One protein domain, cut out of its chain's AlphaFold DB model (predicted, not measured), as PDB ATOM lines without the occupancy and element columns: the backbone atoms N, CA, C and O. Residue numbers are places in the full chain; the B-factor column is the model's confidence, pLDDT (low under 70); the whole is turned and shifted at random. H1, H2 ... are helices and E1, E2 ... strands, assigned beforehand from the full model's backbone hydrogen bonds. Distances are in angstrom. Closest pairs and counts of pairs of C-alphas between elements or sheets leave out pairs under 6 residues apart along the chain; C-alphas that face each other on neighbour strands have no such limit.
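Overview. This is residues 1388 to 1550 of the 2067 residues of the protein "Lipoxygenase homology domain-containing protein 1" of Homo sapiens (UniProt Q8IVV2). Two antiparallel sheets stand face to face as a sandwich, their strands crossed at 46 degrees, with a small group of three short helices at one end. The helix H1 packs along the edge strand E4 of the larger sheet, H3 packs on H1, and H2 lies farthest out. The larger sheet has the order E4 E1 E6 E7 E9 and is twisted; the smaller has the order E3 E2 E5 E8. The printed part has 163 residues with three named helices followed by nine named strands, of mixed class. It is compact, with a radius of gyration of the C-alphas of 15.9 A and spans of 49 by 36 by 27 A.

Along the chain. H1, residues 1388 to 1394, begins at C-alpha 1388 (19.769, 98.562, 60.242). H2 is residues 1397 to 1401 and H3 residues 1409 to 1414. E1, residues 1420 to 1429, is 28.0 A long and begins at C-alpha 1420 (19.940, 85.267, 54.792). E2 is residues 1441 to 1446, E3 residues 1456 to 1458. E4, residues 1472 to 1480, is 24.7 A long and bends by 52 degrees at residue 1476. E5 is residues 1487 to 1492. E6, residues 1501 to 1510, is 25.8 A long and bends by 66 degrees at residue 1504. E7, residues 1515 to 1525, is 26.8 A long and bends by 74 degrees at residue 1522. E8 is residues 1535 to 1539, and E9, residues 1544 to 1547, ends at C-alpha 1547 (5.812, 91.273, 40.447).

Arrangement. In the larger sheet the neighbour strands are antiparallel, and among their backbone pairs within hydrogen-bond range are N 1423 and O 1477 across E1 and E4, 2.8 A, N 1426 and O 1507 across E1 and E6, 2.9 A, N 1508 and O 1517 across the hairpin E6 and E7, 2.9 A, and N 1516 and O 1546 across E7 and E9, 2.8 A. In the smaller sheet the pairs are N 1443 and O 1456 for the hairpin E2 and E3, 2.9 A, N 1444 and O 1489 for E2 and E5, 3.0 A, and N 1490 and O 1536 for E5 and E8, 2.9 A. Between the sheets, the closest C-alphas of E3 and E4 are Leu 1458 and Phe 1475, 6.2 A; those of E7 and E8 are Leu 1525 and Ser 1535, 6.1 A. H1 is on the larger sheet at a height of 8.6 A, over E4 and along it at 11 degrees on the local plane. H1 and H3 touch, about perpendicular at 78 degrees, closest at the C-alphas of Phe 1390 and Met 1411, 6.3 A. H1 and H2 are close but not clearly touching. In H1 every O i to N i+4 pair is within range; in H2 0 of 1 and in H3 0 of 2, with 2 of 2 and 2 of 3 O i to N i+3 pairs.

Size, cuts and confidence. The C-alphas farthest apart are those of Asp 1401 and Lys 1433, 49.1 A. The printed part has no cut. The links E1 to E2 and E3 to E4 are long. Mean pLDDT of the printed part is 80.2; 35 residues are under 70, namely 1388 to 1393, 1397 to 1415, 1460 to 1465 and 1495 to 1498.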
ATOM      1  N   ALA A1388      19.437  98.636  61.667       61.39
ATOM      2  CA  ALA A1388      19.769  98.562  60.242       61.39
ATOM      3  C   ALA A1388      21.251  98.231  59.975       61.39
ATOM      4  O   ALA A1388      21.570  97.652  58.942       61.39
ATOM      5  N   ASP A1389      22.148  98.580  60.901       61.57
ATOM      6  CA  ASP A1389      23.576  98.289  60.770       61.57
ATOM      7  C   ASP A1389      23.892  96.813  61.038       61.57
ATOM      8  O   ASP A1389      24.779  96.254  60.401       61.57
ATOM      9  N   PHE A1390      23.163  96.172  61.960       67.01
ATOM     10  CA  PHE A1390      23.339  94.746  62.249       67.01
ATOM     11  C   PHE A1390      22.894  93.885  61.065       67.01
ATOM     12  O   PHE A1390      23.572  92.915  60.733       67.01
ATOM     13  N   TRP A1391      21.815  94.276  60.376       67.61
ATOM     14  CA  TRP A1391      21.360  93.584  59.167       67.61
ATOM     15  C   TRP A1391      22.359  93.670  58.008       67.61
ATOM     16  O   TRP A1391      22.530  92.688  57.291       67.61
ATOM     17  N   GLU A1392      23.063  94.795  57.847       67.14
ATOM     18  CA  GLU A1392      24.143  94.904  56.852       67.14
ATOM     19  C   GLU A1392      25.297  93.932  57.139       67.14
ATOM     20  O   GLU A1392      25.852  93.362  56.202       67.14
ATOM     21  N   ILE A1393      25.644  93.718  58.413       69.18
ATOM     22  CA  ILE A1393      26.687  92.757  58.798       69.18
ATOM     23  C   ILE A1393      26.192  91.319  58.595       69.18
ATOM     24  O   ILE A1393      26.920  90.507  58.035       69.18
ATOM     25  N   ALA A1394      24.949  91.015  58.981       72.65
ATOM     26  CA  ALA A1394      24.362  89.683  58.813       72.65
ATOM     27  C   ALA A1394      24.260  89.247  57.336       72.65
ATOM     28  O   ALA A1394      24.364  88.062  57.041       72.65
ATOM     29  N   LEU A1395      24.079  90.198  56.411       74.48
ATOM     30  CA  LEU A1395      24.080  89.954  54.964       74.48
ATOM     31  C   LEU A1395      25.492  89.929  54.344       74.48
ATOM     32  O   LEU A1395      25.630  89.584  53.169       74.48
ATOM     33  N   SER A1396      26.536  90.332  55.079       71.59
ATOM     34  CA  SER A1396      27.908  90.409  54.559       71.59
ATOM     35  C   SER A1396      28.529  89.030  54.381       71.59
ATOM     36  O   SER A1396      28.320  88.124  55.187       71.59
ATOM     37  N   SER A1397      29.402  88.896  53.378       69.89
ATOM     38  CA  SER A1397      30.157  87.661  53.178       69.89
ATOM     39  C   SER A1397      31.104  87.336  54.341       69.89
ATOM     40  O   SER A1397      31.412  86.167  54.548       69.89
ATOM     41  N   LYS A1398      31.479  88.327  55.168       66.92
ATOM     42  CA  LYS A1398      32.255  88.121  56.407       66.92
ATOM     43  C   LYS A1398      31.545  87.227  57.422       66.92
ATOM     44  O   LYS A1398      32.211  86.592  58.230       66.92
ATOM     45  N   MET A1399      30.212  87.180  57.392       68.13
ATOM     46  CA  MET A1399      29.436  86.348  58.310       68.13
ATOM     47  C   MET A1399      29.553  84.855  57.987       68.13
ATOM     48  O   MET A1399      29.316  84.029  58.860       68.13
ATOM     49  N   ALA A1400      29.955  84.498  56.762       66.30
ATOM     50  CA  ALA A1400      30.130  83.105  56.362       66.30
ATOM     51  C   ALA A1400      31.277  82.400  57.115       66.30
ATOM     52  O   ALA A1400      31.229  81.182  57.266       66.30
ATOM     53  N   ASP A1401      32.268  83.158  57.606       66.31
ATOM     54  CA  ASP A1401      33.419  82.638  58.360       66.31
ATOM     55  C   ASP A1401      33.221  82.710  59.889       66.31
ATOM     56  O   ASP A1401      34.039  82.187  60.646       66.31
ATOM     57  N   VAL A1402      32.154  83.369  60.359       66.72
ATOM     58  CA  VAL A1402      31.861  83.527  61.790       66.72
ATOM     59  C   VAL A1402      31.002  82.366  62.262       66.72
ATOM     60  O   VAL A1402      29.890  82.159  61.775       66.72
ATOM     61  N   ASP A1403      31.482  81.645  63.274       65.32
ATOM     62  CA  ASP A1403      30.653  80.673  63.977       65.32
ATOM     63  C   ASP A1403      29.524  81.406  64.718       65.32
ATOM     64  O   ASP A1403      29.749  82.095  65.717       65.32
ATOM     65  N   ILE A1404      28.298  81.258  64.214       63.95
ATOM     66  CA  ILE A1404      27.085  81.915  64.721       63.95
ATOM     67  C   ILE A1404      26.894  81.674  66.228       63.95
ATOM     68  O   ILE A1404      26.343  82.537  66.913       63.95
ATOM     69  N   SER A1405      27.371  80.544  66.762       63.10
ATOM     70  CA  SER A1405      27.267  80.215  68.190       63.10
ATOM     71  C   SER A1405      28.113  81.116  69.098       63.10
ATOM     72  O   SER A1405      27.803  81.260  70.279       63.10
ATOM     73  N   THR A1406      29.134  81.774  68.539       60.79
ATOM     74  CA  THR A1406      30.028  82.698  69.255       60.79
ATOM     75  C   THR A1406      29.514  84.142  69.285       60.79
ATOM     76  O   THR A1406      30.038  84.978  70.023       60.79
ATOM     77  N   VAL A1407      28.472  84.463  68.508       60.88
ATOM     78  CA  VAL A1407      27.930  85.824  68.403       60.88
ATOM     79  C   VAL A1407      27.146  86.169  69.672       60.88
ATOM     80  O   VAL A1407      26.077  85.619  69.926       60.88
ATOM     81  N   THR A1408      27.650  87.124  70.454       48.25
ATOM     82  CA  THR A1408      27.027  87.596  71.703       48.25
ATOM     83  C   THR A1408      26.541  89.049  71.600       48.25
ATOM     84  O   THR A1408      26.790  89.762  70.624       48.25
ATOM     85  N   GLY A1409      25.794  89.508  72.610       55.29
ATOM     86  CA  GLY A1409      25.280  90.879  72.670       55.29
ATOM     87  C   GLY A1409      24.098  91.146  71.720       55.29
ATOM     88  O   GLY A1409      23.427  90.210  71.288       55.29
ATOM     89  N   PRO A1410      23.817  92.421  71.378       53.02
ATOM     90  CA  PRO A1410      22.637  92.805  70.595       53.02
ATOM     91  C   PRO A1410      22.556  92.152  69.212       53.02
ATOM     92  O   PRO A1410      21.477  92.098  68.636       53.02
ATOM     93  N   MET A1411      23.684  91.687  68.665       60.32
ATOM     94  CA  MET A1411      23.754  91.075  67.339       60.32
ATOM     95  C   MET A1411      23.176  89.650  67.311       60.32
ATOM     96  O   MET A1411      22.659  89.235  66.277       60.32
ATOM     97  N   ALA A1412      23.195  88.930  68.440       64.63
ATOM     98  CA  ALA A1412      22.739  87.540  68.536       64.63
ATOM     99  C   ALA A1412      21.258  87.350  68.140       64.63
ATOM    100  O   ALA A1412      20.879  86.308  67.599       64.63
ATOM    101  N   ASP A1413      20.429  88.381  68.344       60.54
ATOM    102  CA  ASP A1413      19.006  88.388  67.978       60.54
ATOM    103  C   ASP A1413      18.766  88.411  66.455       60.54
ATOM    104  O   ASP A1413      17.674  88.067  66.001       60.54
ATOM    105  N   TYR A1414      19.767  88.802  65.659       63.98
ATOM    106  CA  TYR A1414      19.648  89.051  64.216       63.98
ATOM    107  C   TYR A1414      20.303  87.970  63.340       63.98
ATOM    108  O   TYR A1414      20.266  88.065  62.116       63.98
ATOM    109  N   VAL A1415      20.905  86.941  63.941       67.80
ATOM    110  CA  VAL A1415      21.657  85.902  63.220       67.80
ATOM    111  C   VAL A1415      20.970  84.544  63.361       67.80
ATOM    112  O   VAL A1415      20.587  84.144  64.462       67.80
ATOM    113  N   GLN A1416      20.819  83.810  62.260       74.11
ATOM    114  CA  GLN A1416      20.244  82.463  62.200       74.11
ATOM    115  C   GLN A1416      21.038  81.614  61.200       74.11
ATOM    116  O   GLN A1416      21.541  82.156  60.220       74.11
ATOM    117  N   GLU A1417      21.148  80.304  61.438       77.56
ATOM    118  CA  GLU A1417      21.699  79.380  60.438       77.56
ATOM    119  C   GLU A1417      20.833  79.355  59.173       77.56
ATOM    120  O   GLU A1417      19.607  79.281  59.251       77.56
ATOM    121  N   GLY A1418      21.493  79.374  58.014       79.08
ATOM    122  CA  GLY A1418      20.867  79.327  56.694       79.08
ATOM    123  C   GLY A1418      21.130  80.582  55.851       79.08
ATOM    124  O   GLY A1418      21.739  81.543  56.324       79.08
ATOM    125  N   PRO A1419      20.716  80.576  54.571       81.09
ATOM    126  CA  PRO A1419      20.892  81.716  53.678       81.09
ATOM    127  C   PRO A1419      20.015  82.891  54.128       81.09
ATOM    128  O   PRO A1419      18.798  82.763  54.242       81.09
ATOM    129  N   ILE A1420      20.634  84.044  54.373       84.80
ATOM    130  CA  ILE A1420      19.940  85.267  54.792       84.80
ATOM    131  C   ILE A1420      19.718  86.163  53.569       84.80
ATOM    132  O   ILE A1420      20.653  86.450  52.822       84.80
ATOM    133  N   ILE A1421      18.484  86.639  53.382       88.37
ATOM    134  CA  ILE A1421      18.098  87.567  52.310       88.37
ATOM    135  C   ILE A1421      17.383  88.805  52.877       88.37
ATOM    136  O   ILE A1421      16.841  88.760  53.986       88.37
ATOM    137  N   PRO A1422      17.384  89.938  52.153       89.04
ATOM    138  CA  PRO A1422      16.693  91.140  52.596       89.04
ATOM    139  C   PRO A1422      15.181  91.085  52.350       89.04
ATOM    140  O   PRO A1422      14.697  90.582  51.333       89.04
ATOM    141  N   TYR A1423      14.448  91.711  53.265       91.48
ATOM    142  CA  TYR A1423      13.005  91.901  53.240       91.48
ATOM    143  C   TYR A1423      12.660  93.371  53.471       91.48
ATOM    144  O   TYR A1423      13.206  94.039  54.352       91.48
ATOM    145  N   TYR A1424      11.685  93.865  52.713       90.10
ATOM    146  CA  TYR A1424      11.114  95.192  52.926       90.10
ATOM    147  C   TYR A1424       9.721  95.052  53.518       90.10
ATOM    148  O   TYR A1424       8.811  94.530  52.869       90.10
ATOM    149  N   VAL A1425       9.560  95.539  54.744       91.37
ATOM    150  CA  VAL A1425       8.317  95.440  55.509       91.37
ATOM    151  C   VAL A1425       7.727  96.831  55.661       91.37
ATOM    152  O   VAL A1425       8.412  97.751  56.095       91.37
ATOM    153  N   SER A1426       6.452  97.002  55.332       88.94
ATOM    154  CA  SER A1426       5.729  98.250  55.584       88.94
ATOM    155  C   SER A1426       4.492  97.974  56.422       88.94
ATOM    156  O   SER A1426       3.723  97.064  56.108       88.94
ATOM    157  N   VAL A1427       4.309  98.756  57.485       90.90
ATOM    158  CA  VAL A1427       3.171  98.651  58.402       90.90
ATOM    159  C   VAL A1427       2.395  99.959  58.393       90.90
ATOM    160  O   VAL A1427       2.948 101.026  58.663       90.90
ATOM    161  N   THR A1428       1.096  99.864  58.123       88.74
ATOM    162  CA  THR A1428       0.167 100.995  58.182       88.74
ATOM    163  C   THR A1428      -0.703 100.881  59.424       88.74
ATOM    164  O   THR A1428      -1.414  99.889  59.602       88.74
ATOM    165  N   THR A1429      -0.671 101.894  60.285       89.30
ATOM    166  CA  THR A1429      -1.498 101.950  61.496       89.30
ATOM    167  C   THR A1429      -2.813 102.680  61.277       89.30
ATOM    168  O   THR A1429      -2.925 103.596  60.463       89.30
ATOM    169  N   GLY A1430      -3.814 102.320  62.077       85.43
ATOM    170  CA  GLY A1430      -5.139 102.904  61.974       85.43
ATOM    171  C   GLY A1430      -5.268 104.332  62.488       85.43
ATOM    172  O   GLY A1430      -4.448 104.843  63.252       85.43
ATOM    173  N   LYS A1431      -6.356 104.997  62.090       81.38
ATOM    174  CA  LYS A1431      -6.629 106.408  62.447       81.38
ATOM    175  C   LYS A1431      -7.350 106.600  63.794       81.38
ATOM    176  O   LYS A1431      -7.645 107.737  64.170       81.38
ATOM    177  N   HIS A1432      -7.665 105.524  64.523       81.37
ATOM    178  CA  HIS A1432      -8.357 105.597  65.819       81.37
ATOM    179  C   HIS A1432      -7.504 106.315  66.889       81.37
ATOM    180  O   HIS A1432      -6.279 106.357  66.796       81.37
ATOM    181  N   LYS A1433      -8.139 106.894  67.923       77.75
ATOM    182  CA  LYS A1433      -7.452 107.721  68.941       77.75
ATOM    183  C   LYS A1433      -6.315 106.975  69.655       77.75
ATOM    184  O   LYS A1433      -5.283 107.587  69.908       77.75
ATOM    185  N   ASP A1434      -6.509 105.679  69.885       81.29
ATOM    186  CA  ASP A1434      -5.584 104.795  70.607       81.29
ATOM    187  C   ASP A1434      -4.890 103.790  69.662       81.29
ATOM    188  O   ASP A1434      -4.489 102.721  70.083       81.29
ATOM    189  N   ALA A1435      -4.835 104.070  68.354       85.89
ATOM    190  CA  ALA A1435      -4.246 103.154  67.368       85.89
ATOM    191  C   ALA A1435      -2.705 103.163  67.340       85.89
ATOM    192  O   ALA A1435      -2.112 102.404  66.579       85.89
ATOM    193  N   ALA A1436      -2.078 104.053  68.111       86.00
ATOM    194  CA  ALA A1436      -0.632 104.201  68.209       86.00
ATOM    195  C   ALA A1436      -0.068 103.310  69.322       86.00
ATOM    196  O   ALA A1436      -0.738 103.134  70.333       86.00
ATOM    197  N   THR A1437       1.176 102.853  69.181       85.93
ATOM    198  CA  THR A1437       1.910 102.146  70.242       85.93
ATOM    199  C   THR A1437       3.357 102.616  70.301       85.93
ATOM    200  O   THR A1437       3.970 102.895  69.272       85.93
ATOM    201  N   ASP A1438       3.900 102.723  71.510       81.21
ATOM    202  CA  ASP A1438       5.329 102.909  71.783       81.21
ATOM    203  C   ASP A1438       6.078 101.580  71.963       81.21
ATOM    204  O   ASP A1438       7.293 101.568  72.152       81.21
ATOM    205  N   SER A1439       5.358 100.459  71.871       83.25
ATOM    206  CA  SER A1439       5.932  99.121  71.937       83.25
ATOM    207  C   SER A1439       6.723  98.794  70.676       83.25
ATOM    208  O   SER A1439       6.387  99.213  69.563       83.25
ATOM    209  N   ARG A1440       7.769  97.996  70.857       83.88
ATOM    210  CA  ARG A1440       8.626  97.486  69.794       83.88
ATOM    211  C   ARG A1440       7.866  96.402  69.030       83.88
ATOM    212  O   ARG A1440       7.353  95.464  69.642       83.88
ATOM    213  N   ALA A1441       7.758  96.527  67.710       87.61
ATOM    214  CA  ALA A1441       7.052  95.560  66.867       87.61
ATOM    215  C   ALA A1441       8.015  94.541  66.243       87.61
ATOM    216  O   ALA A1441       9.191  94.839  66.047       87.61
ATOM    217  N   PHE A1442       7.522  93.353  65.902       90.64
ATOM    218  CA  PHE A1442       8.305  92.291  65.266       90.64
ATOM    219  C   PHE A1442       7.483  91.478  64.265       90.64
ATOM    220  O   PHE A1442       6.251  91.463  64.343       90.64
ATOM    221  N   ILE A1443       8.169  90.743  63.382       93.25
ATOM    222  CA  ILE A1443       7.564  89.746  62.491       93.25
ATOM    223  C   ILE A1443       8.259  88.373  62.527       93.25
ATOM    224  O   ILE A1443       9.420  88.270  62.926       93.25
ATOM    225  N   PHE A1444       7.549  87.338  62.062       91.59
ATOM    226  CA  PHE A1444       8.100  86.028  61.679       91.59
ATOM    227  C   PHE A1444       7.662  85.655  60.259       91.59
ATOM    228  O   PHE A1444       6.501  85.862  59.905       91.59
ATOM    229  N   LEU A1445       8.554  85.055  59.470       93.04
ATOM    230  CA  LEU A1445       8.267  84.531  58.130       93.04
ATOM    231  C   LEU A1445       8.164  83.002  58.173       93.04
ATOM    232  O   LEU A1445       8.953  82.363  58.867       93.04
ATOM    233  N   ILE A1446       7.182  82.433  57.464       91.83
ATOM    234  CA  ILE A1446       6.891  80.990  57.471       91.83
ATOM    235  C   ILE A1446       6.774  80.464  56.030       91.83
ATOM    236  O   ILE A1446       5.918  80.934  55.266       91.83
ATOM    237  N   GLY A1447       7.631  79.501  55.679       88.18
ATOM    238  CA  GLY A1447       7.716  78.852  54.363       88.18
ATOM    239  C   GLY A1447       6.712  77.712  54.137       88.18
ATOM    240  O   GLY A1447       5.821  77.475  54.952       88.18
ATOM    241  N   GLU A1448       6.838  77.007  53.005       79.72
ATOM    242  CA  GLU A1448       5.958  75.883  52.623       79.72
ATOM    243  C   GLU A1448       6.183  74.616  53.471       79.72
ATOM    244  O   GLU A1448       5.215  73.909  53.748       79.72
ATOM    245  N   ASP A1449       7.406  74.403  53.962       78.21
ATOM    246  CA  ASP A1449       7.797  73.275  54.827       78.21
ATOM    247  C   ASP A1449       7.744  73.617  56.336       78.21
ATOM    248  O   ASP A1449       8.431  73.003  57.146       78.21
ATOM    249  N   ASP A1450       6.964  74.639  56.723       77.98
ATOM    250  CA  ASP A1450       6.918  75.228  58.080       77.98
ATOM    251  C   ASP A1450       8.280  75.765  58.604       77.98
ATOM    252  O   ASP A1450       8.409  76.120  59.780       77.98
ATOM    253  N   GLU A1451       9.272  75.914  57.716       82.64
ATOM    254  CA  GLU A1451      10.521  76.667  57.924       82.64
ATOM    255  C   GLU A1451      10.212  78.081  58.442       82.64
ATOM    256  O   GLU A1451       9.425  78.822  57.842       82.64
ATOM    257  N   ARG A1452      10.817  78.457  59.576       86.64
ATOM    258  CA  ARG A1452      10.504  79.690  60.314       86.64
ATOM    259  C   ARG A1452      11.741  80.559  60.502       86.64
ATOM    260  O   ARG A1452      12.764  80.101  61.018       86.64
ATOM    261  N   SER A1453      11.623  81.842  60.170       87.76
ATOM    262  CA  SER A1453      12.647  82.823  60.544       87.76
ATOM    263  C   SER A1453      12.723  82.981  62.069       87.76
ATOM    264  O   SER A1453      11.755  82.719  62.787       87.76
ATOM    265  N   LYS A1454      13.841  83.501  62.585       82.12
ATOM    266  CA  LYS A1454      13.900  84.126  63.911       82.12
ATOM    267  C   LYS A1454      13.028  85.388  63.945       82.12
ATOM    268  O   LYS A1454      12.496  85.836  62.926       82.12
ATOM    269  N   ARG A1455      12.854  85.945  65.146       84.35
ATOM    270  CA  ARG A1455      12.071  87.161  65.377       84.35
ATOM    271  C   ARG A1455      12.777  88.357  64.740       84.35
ATOM    272  O   ARG A1455      13.851  88.743  65.185       84.35
ATOM    273  N   ILE A1456      12.149  88.971  63.742       87.21
ATOM    274  CA  ILE A1456      12.692  90.139  63.046       87.21
ATOM    275  C   ILE A1456      12.070  91.402  63.641       87.21
ATOM    276  O   ILE A1456      10.880  91.663  63.460       87.21
ATOM    277  N   TRP A1457      12.865  92.182  64.370       85.38
ATOM    278  CA  TRP A1457      12.418  93.430  64.991       85.38
ATOM    279  C   TRP A1457      12.262  94.565  63.969       85.38
ATOM    280  O   TRP A1457      13.153  94.824  63.161       85.38
ATOM    281  N   LEU A1458      11.129  95.269  64.037       85.82
ATOM    282  CA  LEU A1458      10.795  96.435  63.216       85.82
ATOM    283  C   LEU A1458      11.156  97.719  63.966       85.82
ATOM    284  O   LEU A1458      10.297  98.474  64.431       85.82
ATOM    285  N   ASP A1459      12.455  97.932  64.138       74.61
ATOM    286  CA  ASP A1459      12.953  99.021  64.963       74.61
ATOM    287  C   ASP A1459      13.070 100.345  64.234       74.61
ATOM    288  O   ASP A1459      13.592 100.448  63.123       74.61
ATOM    289  N   TYR A1460      12.670 101.402  64.934       67.68
ATOM    290  CA  TYR A1460      12.865 102.760  64.465       67.68
ATOM    291  C   TYR A1460      14.347 103.148  64.462       67.68
ATOM    292  O   TYR A1460      15.038 102.985  65.474       67.68
ATOM    293  N   PRO A1461      14.830 103.804  63.392       59.32
ATOM    294  CA  PRO A1461      16.026 104.629  63.482       59.32
ATOM    295  C   PRO A1461      15.851 105.683  64.591       59.32
ATOM    296  O   PRO A1461      14.738 106.165  64.833       59.32
ATOM    297  N   ARG A1462      16.944 106.065  65.272       55.87
ATOM    298  CA  ARG A1462      16.922 107.041  66.384       55.87
ATOM    299  C   ARG A1462      16.041 108.261  66.065       55.87
ATOM    300  O   ARG A1462      16.278 108.955  65.082       55.87
ATOM    301  N   GLY A1463      15.091 108.566  66.955       57.47
ATOM    302  CA  GLY A1463      14.277 109.792  66.916       57.47
ATOM    303  C   GLY A1463      12.769 109.561  67.040       57.47
ATOM    304  O   GLY A1463      12.070 110.431  67.560       57.47
ATOM    305  N   LYS A1464      12.269 108.383  66.644       67.53
ATOM    306  CA  LYS A1464      10.888 107.947  66.907       67.53
ATOM    307  C   LYS A1464      10.842 106.999  68.109       67.53
ATOM    308  O   LYS A1464      11.806 106.291  68.379       67.53
ATOM    309  N   ARG A1465       9.731 107.031  68.853       67.56
ATOM    310  CA  ARG A1465       9.490 106.177  70.034       67.56
ATOM    311  C   ARG A1465       8.487 105.047  69.776       67.56
ATOM    312  O   ARG A1465       8.192 104.321  70.706       67.56
ATOM    313  N   GLY A1466       7.927 104.939  68.567       77.30
ATOM    314  CA  GLY A1466       6.834 104.011  68.280       77.30
ATOM    315  C   GLY A1466       6.033 104.345  67.025       77.30
ATOM    316  O   GLY A1466       6.292 105.350  66.353       77.30
ATOM    317  N   PHE A1467       5.025 103.515  66.758       85.51
ATOM    318  CA  PHE A1467       4.078 103.667  65.658       85.51
ATOM    319  C   PHE A1467       3.043 104.725  66.009       85.51
ATOM    320  O   PHE A1467       2.269 104.581  66.955       85.51
ATOM    321  N   SER A1468       3.017 105.806  65.233       85.88
ATOM    322  CA  SER A1468       2.015 106.856  65.396       85.88
ATOM    323  C   SER A1468       0.664 106.404  64.844       85.88
ATOM    324  O   SER A1468       0.564 105.419  64.128       85.88
ATOM    325  N   ARG A1469      -0.414 107.118  65.170       83.10
ATOM    326  CA  ARG A1469      -1.736 106.856  64.580       83.10
ATOM    327  C   ARG A1469      -1.762 107.287  63.107       83.10
ATOM    328  O   ARG A1469      -1.327 108.400  62.799       83.10
ATOM    329  N   GLY A1470      -2.338 106.472  62.227       80.43
ATOM    330  CA  GLY A1470      -2.500 106.790  60.806       80.43
ATOM    331  C   GLY A1470      -1.186 106.964  60.040       80.43
ATOM    332  O   GLY A1470      -1.175 107.706  59.056       80.43
ATOM    333  N   SER A1471      -0.088 106.374  60.520       84.39
ATOM    334  CA  SER A1471       1.233 106.454  59.894       84.39
ATOM    335  C   SER A1471       1.526 105.205  59.069       84.39
ATOM    336  O   SER A1471       1.073 104.113  59.403       84.39
ATOM    337  N   VAL A1472       2.330 105.373  58.023       84.17
ATOM    338  CA  VAL A1472       2.943 104.277  57.269       84.17
ATOM    339  C   VAL A1472       4.422 104.278  57.625       84.17
ATOM    340  O   VAL A1472       5.088 105.297  57.453       84.17
ATOM    341  N   GLU A1473       4.919 103.168  58.155       85.98
ATOM    342  CA  GLU A1473       6.318 103.022  58.560       85.98
ATOM    343  C   GLU A1473       6.949 101.878  57.761       85.98
ATOM    344  O   GLU A1473       6.335 100.824  57.590       85.98
ATOM    345  N   GLU A1474       8.151 102.105  57.233       84.55
ATOM    346  CA  GLU A1474       8.867 101.168  56.366       84.55
ATOM    347  C   GLU A1474      10.173 100.722  57.025       84.55
ATOM    348  O   GLU A1474      10.905 101.530  57.600       84.55
ATOM    349  N   PHE A1475      10.467  99.430  56.917       86.88
ATOM    350  CA  PHE A1475      11.615  98.777  57.525       86.88
ATOM    351  C   PHE A1475      12.371  97.974  56.471       86.88
ATOM    352  O   PHE A1475      11.775  97.241  55.679       86.88
ATOM    353  N   TYR A1476      13.692  98.110  56.503       83.97
ATOM    354  CA  TYR A1476      14.628  97.253  55.790       83.97
ATOM    355  C   TYR A1476      15.247  96.293  56.800       83.97
ATOM    356  O   TYR A1476      15.908  96.734  57.744       83.97
ATOM    357  N   VAL A1477      14.983  95.004  56.627       86.69
ATOM    358  CA  VAL A1477      15.412  93.949  57.548       86.69
ATOM    359  C   VAL A1477      15.986  92.784  56.754       86.69
ATOM    360  O   VAL A1477      15.678  92.637  55.575       86.69
ATOM    361  N   ALA A1478      16.804  91.946  57.379       82.38
ATOM    362  CA  ALA A1478      17.221  90.680  56.789       82.38
ATOM    363  C   ALA A1478      16.576  89.511  57.545       82.38
ATOM    364  O   ALA A1478      16.077  89.673  58.656       82.38
ATOM    365  N   GLY A1479      16.527  88.339  56.929       86.46
ATOM    366  CA  GLY A1479      15.992  87.138  57.561       86.46
ATOM    367  C   GLY A1479      16.306  85.892  56.749       86.46
ATOM    368  O   GLY A1479      16.784  85.989  55.621       86.46
ATOM    369  N   LEU A1480      16.030  84.727  57.330       88.99
ATOM    370  CA  LEU A1480      16.197  83.439  56.663       88.99
ATOM    371  C   LEU A1480      15.353  83.361  55.381       88.99
ATOM    372  O   LEU A1480      14.154  83.641  55.428       88.99
ATOM    373  N   ASP A1481      15.956  82.919  54.277       88.16
ATOM    374  CA  ASP A1481      15.241  82.572  53.049       88.16
ATOM    375  C   ASP A1481      14.448  81.274  53.239       88.16
ATOM    376  O   ASP A1481      14.948  80.169  53.042       88.16
ATOM    377  N   VAL A1482      13.180  81.417  53.621       88.20
ATOM    378  CA  VAL A1482      12.238  80.298  53.800       88.20
ATOM    379  C   VAL A1482      11.656  79.775  52.473       88.20
ATOM    380  O   VAL A1482      10.681  79.020  52.473       88.20
ATOM    381  N   GLY A1483      12.186  80.213  51.325       85.63
ATOM    382  CA  GLY A1483      11.657  79.870  50.008       85.63
ATOM    383  C   GLY A1483      10.278  80.487  49.763       85.63
ATOM    384  O   GLY A1483      10.068  81.684  49.971       85.63
ATOM    385  N   ILE A1484       9.310  79.691  49.291       84.28
ATOM    386  CA  ILE A1484       7.950  80.186  49.027       84.28
ATOM    387  C   ILE A1484       7.260  80.509  50.355       84.28
ATOM    388  O   ILE A1484       6.815  79.617  51.079       84.28
ATOM    389  N   ILE A1485       7.117  81.800  50.648       88.16
ATOM    390  CA  ILE A1485       6.477  82.271  51.876       88.16
ATOM    391  C   ILE A1485       4.973  81.981  51.804       88.16
ATOM    392  O   ILE A1485       4.290  82.382  50.858       88.16
ATOM    393  N   LYS A1486       4.441  81.296  52.820       88.49
ATOM    394  CA  LYS A1486       3.001  81.026  52.962       88.49
ATOM    395  C   LYS A1486       2.347  81.933  53.987       88.49
ATOM    396  O   LYS A1486       1.192  82.301  53.803       88.49
ATOM    397  N   LYS A1487       3.044  82.269  55.078       93.42
ATOM    398  CA  LYS A1487       2.462  83.040  56.186       93.42
ATOM    399  C   LYS A1487       3.455  84.032  56.783       93.42
ATOM    400  O   LYS A1487       4.664  83.819  56.738       93.42
ATOM    401  N   ILE A1488       2.921  85.088  57.391       93.59
ATOM    402  CA  ILE A1488       3.675  86.094  58.151       93.59
ATOM    403  C   ILE A1488       3.001  86.350  59.502       93.59
ATOM    404  O   ILE A1488       1.791  86.551  59.563       93.59
ATOM    405  N   GLU A1489       3.764  86.338  60.593       93.28
ATOM    406  CA  GLU A1489       3.295  86.752  61.921       93.28
ATOM    407  C   GLU A1489       3.716  88.195  62.204       93.28
ATOM    408  O   GLU A1489       4.848  88.546  61.902       93.28
ATOM    409  N   LEU A1490       2.844  89.015  62.797       93.50
ATOM    410  CA  LEU A1490       3.132  90.379  63.261       93.50
ATOM    411  C   LEU A1490       2.725  90.520  64.732       93.50
ATOM    412  O   LEU A1490       1.608  90.143  65.085       93.50
ATOM    413  N   GLY A1491       3.584  91.102  65.572       89.71
ATOM    414  CA  GLY A1491       3.304  91.347  66.993       89.71
ATOM    415  C   GLY A1491       4.068  92.532  67.587       89.71
ATOM    416  O   GLY A1491       4.822  93.201  66.882       89.71
ATOM    417  N   HIS A1492       3.863  92.805  68.880       86.98
ATOM    418  CA  HIS A1492       4.594  93.831  69.639       86.98
ATOM    419  C   HIS A1492       4.956  93.369  71.061       86.98
ATOM    420  O   HIS A1492       4.399  92.390  71.561       86.98
ATOM    421  N   ASP A1493       5.886  94.077  71.707       77.39
ATOM    422  CA  ASP A1493       6.495  93.665  72.977       77.39
ATOM    423  C   ASP A1493       5.856  94.187  74.270       77.39
ATOM    424  O   ASP A1493       6.184  93.750  75.377       77.39
ATOM    425  N   GLY A1494       4.929  95.122  74.136       70.85
ATOM    426  CA  GLY A1494       4.289  95.769  75.264       70.85
ATOM    427  C   GLY A1494       3.448  94.821  76.120       70.85
ATOM    428  O   GLY A1494       2.547  94.127  75.644       70.85
ATOM    429  N   ALA A1495       3.738  94.810  77.422       64.51
ATOM    430  CA  ALA A1495       3.136  93.870  78.363       64.51
ATOM    431  C   ALA A1495       1.843  94.381  79.024       64.51
ATOM    432  O   ALA A1495       1.073  93.564  79.545       64.51
ATOM    433  N   SER A1496       1.610  95.700  79.016       65.49
ATOM    434  CA  SER A1496       0.483  96.352  79.689       65.49
ATOM    435  C   SER A1496      -0.714  96.547  78.743       65.49
ATOM    436  O   SER A1496      -0.546  96.576  77.523       65.49
ATOM    437  N   PRO A1497      -1.938  96.722  79.274       66.56
ATOM    438  CA  PRO A1497      -3.102  97.100  78.463       66.56
ATOM    439  C   PRO A1497      -2.906  98.396  77.656       66.56
ATOM    440  O   PRO A1497      -3.541  98.590  76.626       66.56
ATOM    441  N   GLU A1498      -2.010  99.285  78.094       67.53
ATOM    442  CA  GLU A1498      -1.748 100.570  77.432       67.53
ATOM    443  C   GLU A1498      -0.936 100.425  76.134       67.53
ATOM    444  O   GLU A1498      -0.940 101.333  75.310       67.53
ATOM    445  N   SER A1499      -0.305  99.270  75.907       73.83
ATOM    446  CA  SER A1499       0.549  98.989  74.745       73.83
ATOM    447  C   SER A1499      -0.194  98.679  73.431       73.83
ATOM    448  O   SER A1499       0.439  98.298  72.447       73.83
ATOM    449  N   CYS A1500      -1.525  98.798  73.409       81.04
ATOM    450  CA  CYS A1500      -2.383  98.426  72.278       81.04
ATOM    451  C   CYS A1500      -2.108  99.218  70.981       81.04
ATOM    452  O   CYS A1500      -1.743 100.387  71.023       81.04
ATOM    453  N   TRP A1501      -2.363  98.604  69.818       87.26
ATOM    454  CA  TRP A1501      -2.398  99.295  68.515       87.26
ATOM    455  C   TRP A1501      -3.349  98.641  67.507       87.26
ATOM    456  O   TRP A1501      -3.800  97.509  67.696       87.26
ATOM    457  N   LEU A1502      -3.655  99.371  66.429       89.92
ATOM    458  CA  LEU A1502      -4.510  98.937  65.320       89.92
ATOM    459  C   LEU A1502      -3.701  98.928  64.020       89.92
ATOM    460  O   LEU A1502      -3.247  99.984  63.578       89.92
ATOM    461  N   VAL A1503      -3.575  97.759  63.392       90.49
ATOM    462  CA  VAL A1503      -2.870  97.574  62.115       90.49
ATOM    463  C   VAL A1503      -3.893  97.512  60.982       90.49
ATOM    464  O   VAL A1503      -4.763  96.641  60.981       90.49
ATOM    465  N   GLU A1504      -3.802  98.438  60.025       89.17
ATOM    466  CA  GLU A1504      -4.666  98.497  58.836       89.17
ATOM    467  C   GLU A1504      -4.104  97.639  57.694       89.17
ATOM    468  O   GLU A1504      -4.831  96.810  57.158       89.17
ATOM    469  N   GLU A1505      -2.811  97.761  57.375       90.48
ATOM    470  CA  GLU A1505      -2.175  97.058  56.248       90.48
ATOM    471  C   GLU A1505      -0.746  96.614  56.596       90.48
ATOM    472  O   GLU A1505      -0.013  97.337  57.276       90.48
ATOM    473  N   LEU A1506      -0.348  95.444  56.090       92.97
ATOM    474  CA  LEU A1506       1.010  94.905  56.153       92.97
ATOM    475  C   LEU A1506       1.486  94.569  54.735       92.97
ATOM    476  O   LEU A1506       0.832  93.815  54.018       92.97
ATOM    477  N   CYS A1507       2.633  95.102  54.324       90.99
ATOM    478  CA  CYS A1507       3.262  94.758  53.047       90.99
ATOM    479  C   CYS A1507       4.618  94.093  53.274       90.99
ATOM    480  O   CYS A1507       5.399  94.568  54.096       90.99
ATOM    481  N   LEU A1508       4.916  93.060  52.485       93.93
ATOM    482  CA  LEU A1508       6.203  92.369  52.456       93.93
ATOM    483  C   LEU A1508       6.701  92.296  51.011       93.93
ATOM    484  O   LEU A1508       6.062  91.661  50.175       93.93
ATOM    485  N   ALA A1509       7.835  92.918  50.702       90.94
ATOM    486  CA  ALA A1509       8.530  92.717  49.433       90.94
ATOM    487  C   ALA A1509       9.768  91.838  49.627       90.94
ATOM    488  O   ALA A1509      10.540  92.045  50.565       90.94
ATOM    489  N   VAL A1510       9.937  90.885  48.708       93.17
ATOM    490  CA  VAL A1510      11.032  89.913  48.641       93.17
ATOM    491  C   VAL A1510      11.750  90.107  47.299       93.17
ATOM    492  O   VAL A1510      11.385  89.487  46.293       93.17
ATOM    493  N   PRO A1511      12.732  91.023  47.222       88.33
ATOM    494  CA  PRO A1511      13.355  91.416  45.957       88.33
ATOM    495  C   PRO A1511      14.085  90.272  45.244       88.33
ATOM    496  O   PRO A1511      14.059  90.204  44.017       88.33
ATOM    497  N   THR A1512      14.669  89.336  45.995       87.03
ATOM    498  CA  THR A1512      15.337  88.133  45.458       87.03
ATOM    499  C   THR A1512      14.377  87.170  44.758       87.03
ATOM    500  O   THR A1512      14.781  86.437  43.863       87.03
ATOM    501  N   GLN A1513      13.090  87.219  45.107       85.71
ATOM    502  CA  GLN A1513      12.015  86.472  44.446       85.71
ATOM    503  C   GLN A1513      11.228  87.344  43.456       85.71
ATOM    504  O   GLN A1513      10.279  86.878  42.827       85.71
ATOM    505  N   GLY A1514      11.567  88.633  43.350       83.52
ATOM    506  CA  GLY A1514      10.867  89.607  42.517       83.52
ATOM    507  C   GLY A1514       9.391  89.785  42.867       83.52
ATOM    508  O   GLY A1514       8.605  90.150  41.996       83.52
ATOM    509  N   THR A1515       8.995  89.526  44.117       86.10
ATOM    510  CA  THR A1515       7.582  89.460  44.517       86.10
ATOM    511  C   THR A1515       7.283  90.386  45.694       86.10
ATOM    512  O   THR A1515       8.089  90.534  46.612       86.10
ATOM    513  N   LYS A1516       6.109  91.022  45.683       88.11
ATOM    514  CA  LYS A1516       5.581  91.839  46.779       88.11
ATOM    515  C   LYS A1516       4.171  91.393  47.153       88.11
ATOM    516  O   LYS A1516       3.301  91.320  46.291       88.11
ATOM    517  N   TYR A1517       3.956  91.166  48.442       89.61
ATOM    518  CA  TYR A1517       2.688  90.798  49.058       89.61
ATOM    519  C   TYR A1517       2.091  91.989  49.803       89.61
ATOM    520  O   TYR A1517       2.803  92.708  50.510       89.61
ATOM    521  N   MET A1518       0.783  92.193  49.668       87.26
ATOM    522  CA  MET A1518       0.043  93.251  50.360       87.26
ATOM    523  C   MET A1518      -1.183  92.652  51.058       87.26
ATOM    524  O   MET A1518      -2.063  92.098  50.397       87.26
ATOM    525  N   LEU A1519      -1.219  92.752  52.389       89.45
ATOM    526  CA  LEU A1519      -2.245  92.196  53.272       89.45
ATOM    527  C   LEU A1519      -3.068  93.308  53.919       89.45
ATOM    528  O   LEU A1519      -2.527  94.201  54.572       89.45
ATOM    529  N   ASN A1520      -4.390  93.204  53.807       86.39
ATOM    530  CA  ASN A1520      -5.332  94.127  54.434       86.39
ATOM    531  C   ASN A1520      -5.785  93.580  55.803       86.39
ATOM    532  O   ASN A1520      -6.699  92.758  55.878       86.39
ATOM    533  N   CYS A1521      -5.127  94.005  56.883       88.17
ATOM    534  CA  CYS A1521      -5.231  93.403  58.216       88.17
ATOM    535  C   CYS A1521      -6.462  93.872  59.013       88.17
ATOM    536  O   CYS A1521      -7.199  93.047  59.553       88.17
ATOM    537  N   ASN A1522      -6.666  95.193  59.112       87.91
ATOM    538  CA  ASN A1522      -7.717  95.867  59.896       87.91
ATOM    539  C   ASN A1522      -8.005  95.266  61.294       87.91
ATOM    540  O   ASN A1522      -9.163  95.012  61.639       87.91
ATOM    541  N   CYS A1523      -6.980  95.038  62.123       87.33
ATOM    542  CA  CYS A1523      -7.137  94.371  63.423       87.33
ATOM    543  C   CYS A1523      -6.371  95.030  64.580       87.33
ATOM    544  O   CYS A1523      -5.277  95.567  64.402       87.33
ATOM    545  N   TRP A1524      -6.948  94.952  65.784       87.04
ATOM    546  CA  TRP A1524      -6.288  95.337  67.034       87.04
ATOM    547  C   TRP A1524      -5.352  94.224  67.505       87.04
ATOM    548  O   TRP A1524      -5.782  93.075  67.554       87.04
ATOM    549  N   LEU A1525      -4.125  94.577  67.889       85.00
ATOM    550  CA  LEU A1525      -3.225  93.706  68.650       85.00
ATOM    551  C   LEU A1525      -3.097  94.304  70.057       85.00
ATOM    552  O   LEU A1525      -2.508  95.371  70.240       85.00
ATOM    553  N   ALA A1526      -3.781  93.693  71.022       77.77
ATOM    554  CA  ALA A1526      -3.972  94.222  72.372       77.77
ATOM    555  C   ALA A1526      -4.480  93.122  73.312       77.77
ATOM    556  O   ALA A1526      -5.250  92.267  72.889       77.77
ATOM    557  N   LYS A1527      -4.134  93.175  74.606       70.42
ATOM    558  CA  LYS A1527      -4.649  92.210  75.603       70.42
ATOM    559  C   LYS A1527      -6.076  92.505  76.082       70.42
ATOM    560  O   LYS A1527      -6.770  91.594  76.518       70.42
ATOM    561  N   ASP A1528      -6.504  93.765  76.060       71.78
ATOM    562  CA  ASP A1528      -7.773  94.239  76.633       71.78
ATOM    563  C   ASP A1528      -8.822  94.644  75.577       71.78
ATOM    564  O   ASP A1528      -9.951  95.001  75.922       71.78
ATOM    565  N   ARG A1529      -8.465  94.593  74.287       72.18
ATOM    566  CA  ARG A1529      -9.315  94.955  73.142       72.18
ATOM    567  C   ARG A1529      -9.197  93.913  72.033       72.18
ATOM    568  O   ARG A1529      -8.251  93.136  71.994       72.18
ATOM    569  N   GLY A1530     -10.145  93.933  71.099       71.20
ATOM    570  CA  GLY A1530     -10.157  92.980  69.990       71.20
ATOM    571  C   GLY A1530     -10.394  91.552  70.484       71.20
ATOM    572  O   GLY A1530     -11.341  91.308  71.227       71.20
ATOM    573  N   ASP A1531      -9.549  90.624  70.051       76.37
ATOM    574  CA  ASP A1531      -9.548  89.214  70.456       76.37
ATOM    575  C   ASP A1531      -8.639  88.922  71.667       76.37
ATOM    576  O   ASP A1531      -8.601  87.783  72.132       76.37
ATOM    577  N   GLY A1532      -7.945  89.932  72.207       71.35
ATOM    578  CA  GLY A1532      -7.068  89.791  73.369       71.35
ATOM    579  C   GLY A1532      -5.651  89.293  73.054       71.35
ATOM    580  O   GLY A1532      -4.925  88.939  73.986       71.35
ATOM    581  N   ILE A1533      -5.249  89.239  71.778       80.05
ATOM    582  CA  ILE A1533      -3.941  88.725  71.344       80.05
ATOM    583  C   ILE A1533      -3.028  89.882  70.902       80.05
ATOM    584  O   ILE A1533      -3.471  90.836  70.267       80.05
ATOM    585  N   THR A1534      -1.735  89.813  71.236       80.26
ATOM    586  CA  THR A1534      -0.722  90.836  70.893       80.26
ATOM    587  C   THR A1534       0.127  90.489  69.663       80.26
ATOM    588  O   THR A1534       0.933  91.314  69.230       80.26
ATOM    589  N   SER A1535      -0.059  89.301  69.076       86.35
ATOM    590  CA  SER A1535       0.497  88.900  67.776       86.35
ATOM    591  C   SER A1535      -0.537  88.158  66.917       86.35
ATOM    592  O   SER A1535      -1.511  87.608  67.432       86.35
ATOM    593  N   ARG A1536      -0.370  88.164  65.589       86.68
ATOM    594  CA  ARG A1536      -1.282  87.512  64.636       86.68
ATOM    595  C   ARG A1536      -0.539  86.981  63.415       86.68
ATOM    596  O   ARG A1536       0.322  87.671  62.882       86.68
ATOM    597  N   VAL A1537      -0.930  85.795  62.949       90.62
ATOM    598  CA  VAL A1537      -0.440  85.165  61.712       90.62
ATOM    599  C   VAL A1537      -1.412  85.436  60.560       90.62
ATOM    600  O   VAL A1537      -2.618  85.242  60.716       90.62
ATOM    601  N   PHE A1538      -0.893  85.853  59.408       90.93
ATOM    602  CA  PHE A1538      -1.629  86.130  58.172       90.93
ATOM    603  C   PHE A1538      -1.197  85.169  57.058       90.93
ATOM    604  O   PHE A1538      -0.007  84.883  56.932       90.93
ATOM    605  N   ASP A1539      -2.149  84.690  56.252       87.75
ATOM    606  CA  ASP A1539      -1.896  83.810  55.102       87.75
ATOM    607  C   ASP A1539      -1.683  84.639  53.827       87.75
ATOM    608  O   ASP A1539      -2.489  85.507  53.490       87.75
ATOM    609  N   LEU A1540      -0.585  84.387  53.114       85.17
ATOM    610  CA  LEU A1540      -0.232  85.117  51.897       85.17
ATOM    611  C   LEU A1540      -1.070  84.707  50.681       85.17
ATOM    612  O   LEU A1540      -1.037  85.414  49.677       85.17
ATOM    613  N   LEU A1541      -1.870  83.636  50.762       83.38
ATOM    614  CA  LEU A1541      -2.899  83.338  49.757       83.38
ATOM    615  C   LEU A1541      -3.994  84.412  49.700       83.38
ATOM    616  O   LEU A1541      -4.595  84.608  48.644       83.38
ATOM    617  N   ASP A1542      -4.225  85.117  50.811       84.75
ATOM    618  CA  ASP A1542      -5.172  86.232  50.892       84.75
ATOM    619  C   ASP A1542      -4.529  87.576  50.492       84.75
ATOM    620  O   ASP A1542      -5.213  88.602  50.422       84.75
ATOM    621  N   ALA A1543      -3.216  87.599  50.232       85.98
ATOM    622  CA  ALA A1543      -2.494  88.805  49.848       85.98
ATOM    623  C   ALA A1543      -2.663  89.120  48.356       85.98
ATOM    624  O   ALA A1543      -2.664  88.240  47.495       85.98
ATOM    625  N   MET A1544      -2.702  90.411  48.025       82.26
ATOM    626  CA  MET A1544      -2.494  90.846  46.646       82.26
ATOM    627  C   MET A1544      -1.005  90.716  46.306       82.26
ATOM    628  O   MET A1544      -0.161  91.307  46.984       82.26
ATOM    629  N   VAL A1545      -0.697  89.956  45.253       82.22
ATOM    630  CA  VAL A1545       0.675  89.679  44.806       82.22
ATOM    631  C   VAL A1545       1.027  90.544  43.600       82.22
ATOM    632  O   VAL A1545       0.249  90.660  42.655       82.22
ATOM    633  N   VAL A1546       2.211  91.149  43.634       78.51
ATOM    634  CA  VAL A1546       2.730  92.035  42.588       78.51
ATOM    635  C   VAL A1546       4.153  91.621  42.228       78.51
ATOM    636  O   VAL A1546       4.976  91.408  43.118       78.51
ATOM    637  N   ASN A1547       4.457  91.536  40.930       80.08
ATOM    638  CA  ASN A1547       5.812  91.273  40.447       80.08
ATOM    639  C   ASN A1547       6.603  92.592  40.366       80.08
ATOM    640  O   ASN A1547       6.184  93.532  39.694       80.08
ATOM    641  N   ILE A1548       7.727  92.658  41.076       82.07
ATOM    642  CA  ILE A1548       8.595  93.840  41.190       82.07
ATOM    643  C   ILE A1548       9.949  93.669  40.480       82.07
ATOM    644  O   ILE A1548      10.792  94.562  40.556       82.07
ATOM    645  N   GLY A1549      10.148  92.552  39.772       77.73
ATOM    646  CA  GLY A1549      11.404  92.196  39.109       77.73
ATOM    647  C   GLY A1549      12.420  91.559  40.060       77.73
ATOM    648  O   GLY A1549      12.636  92.032  41.175       77.73
ATOM    649  N   VAL A1550      13.048  90.472  39.608       85.29
ATOM    650  CA  VAL A1550      14.026  89.707  40.394       85.29
ATOM    651  C   VAL A1550      15.340  90.482  40.511       85.29
ATOM    652  O   VAL A1550      15.905  90.931  39.508       85.29
TER     653      VAL A1550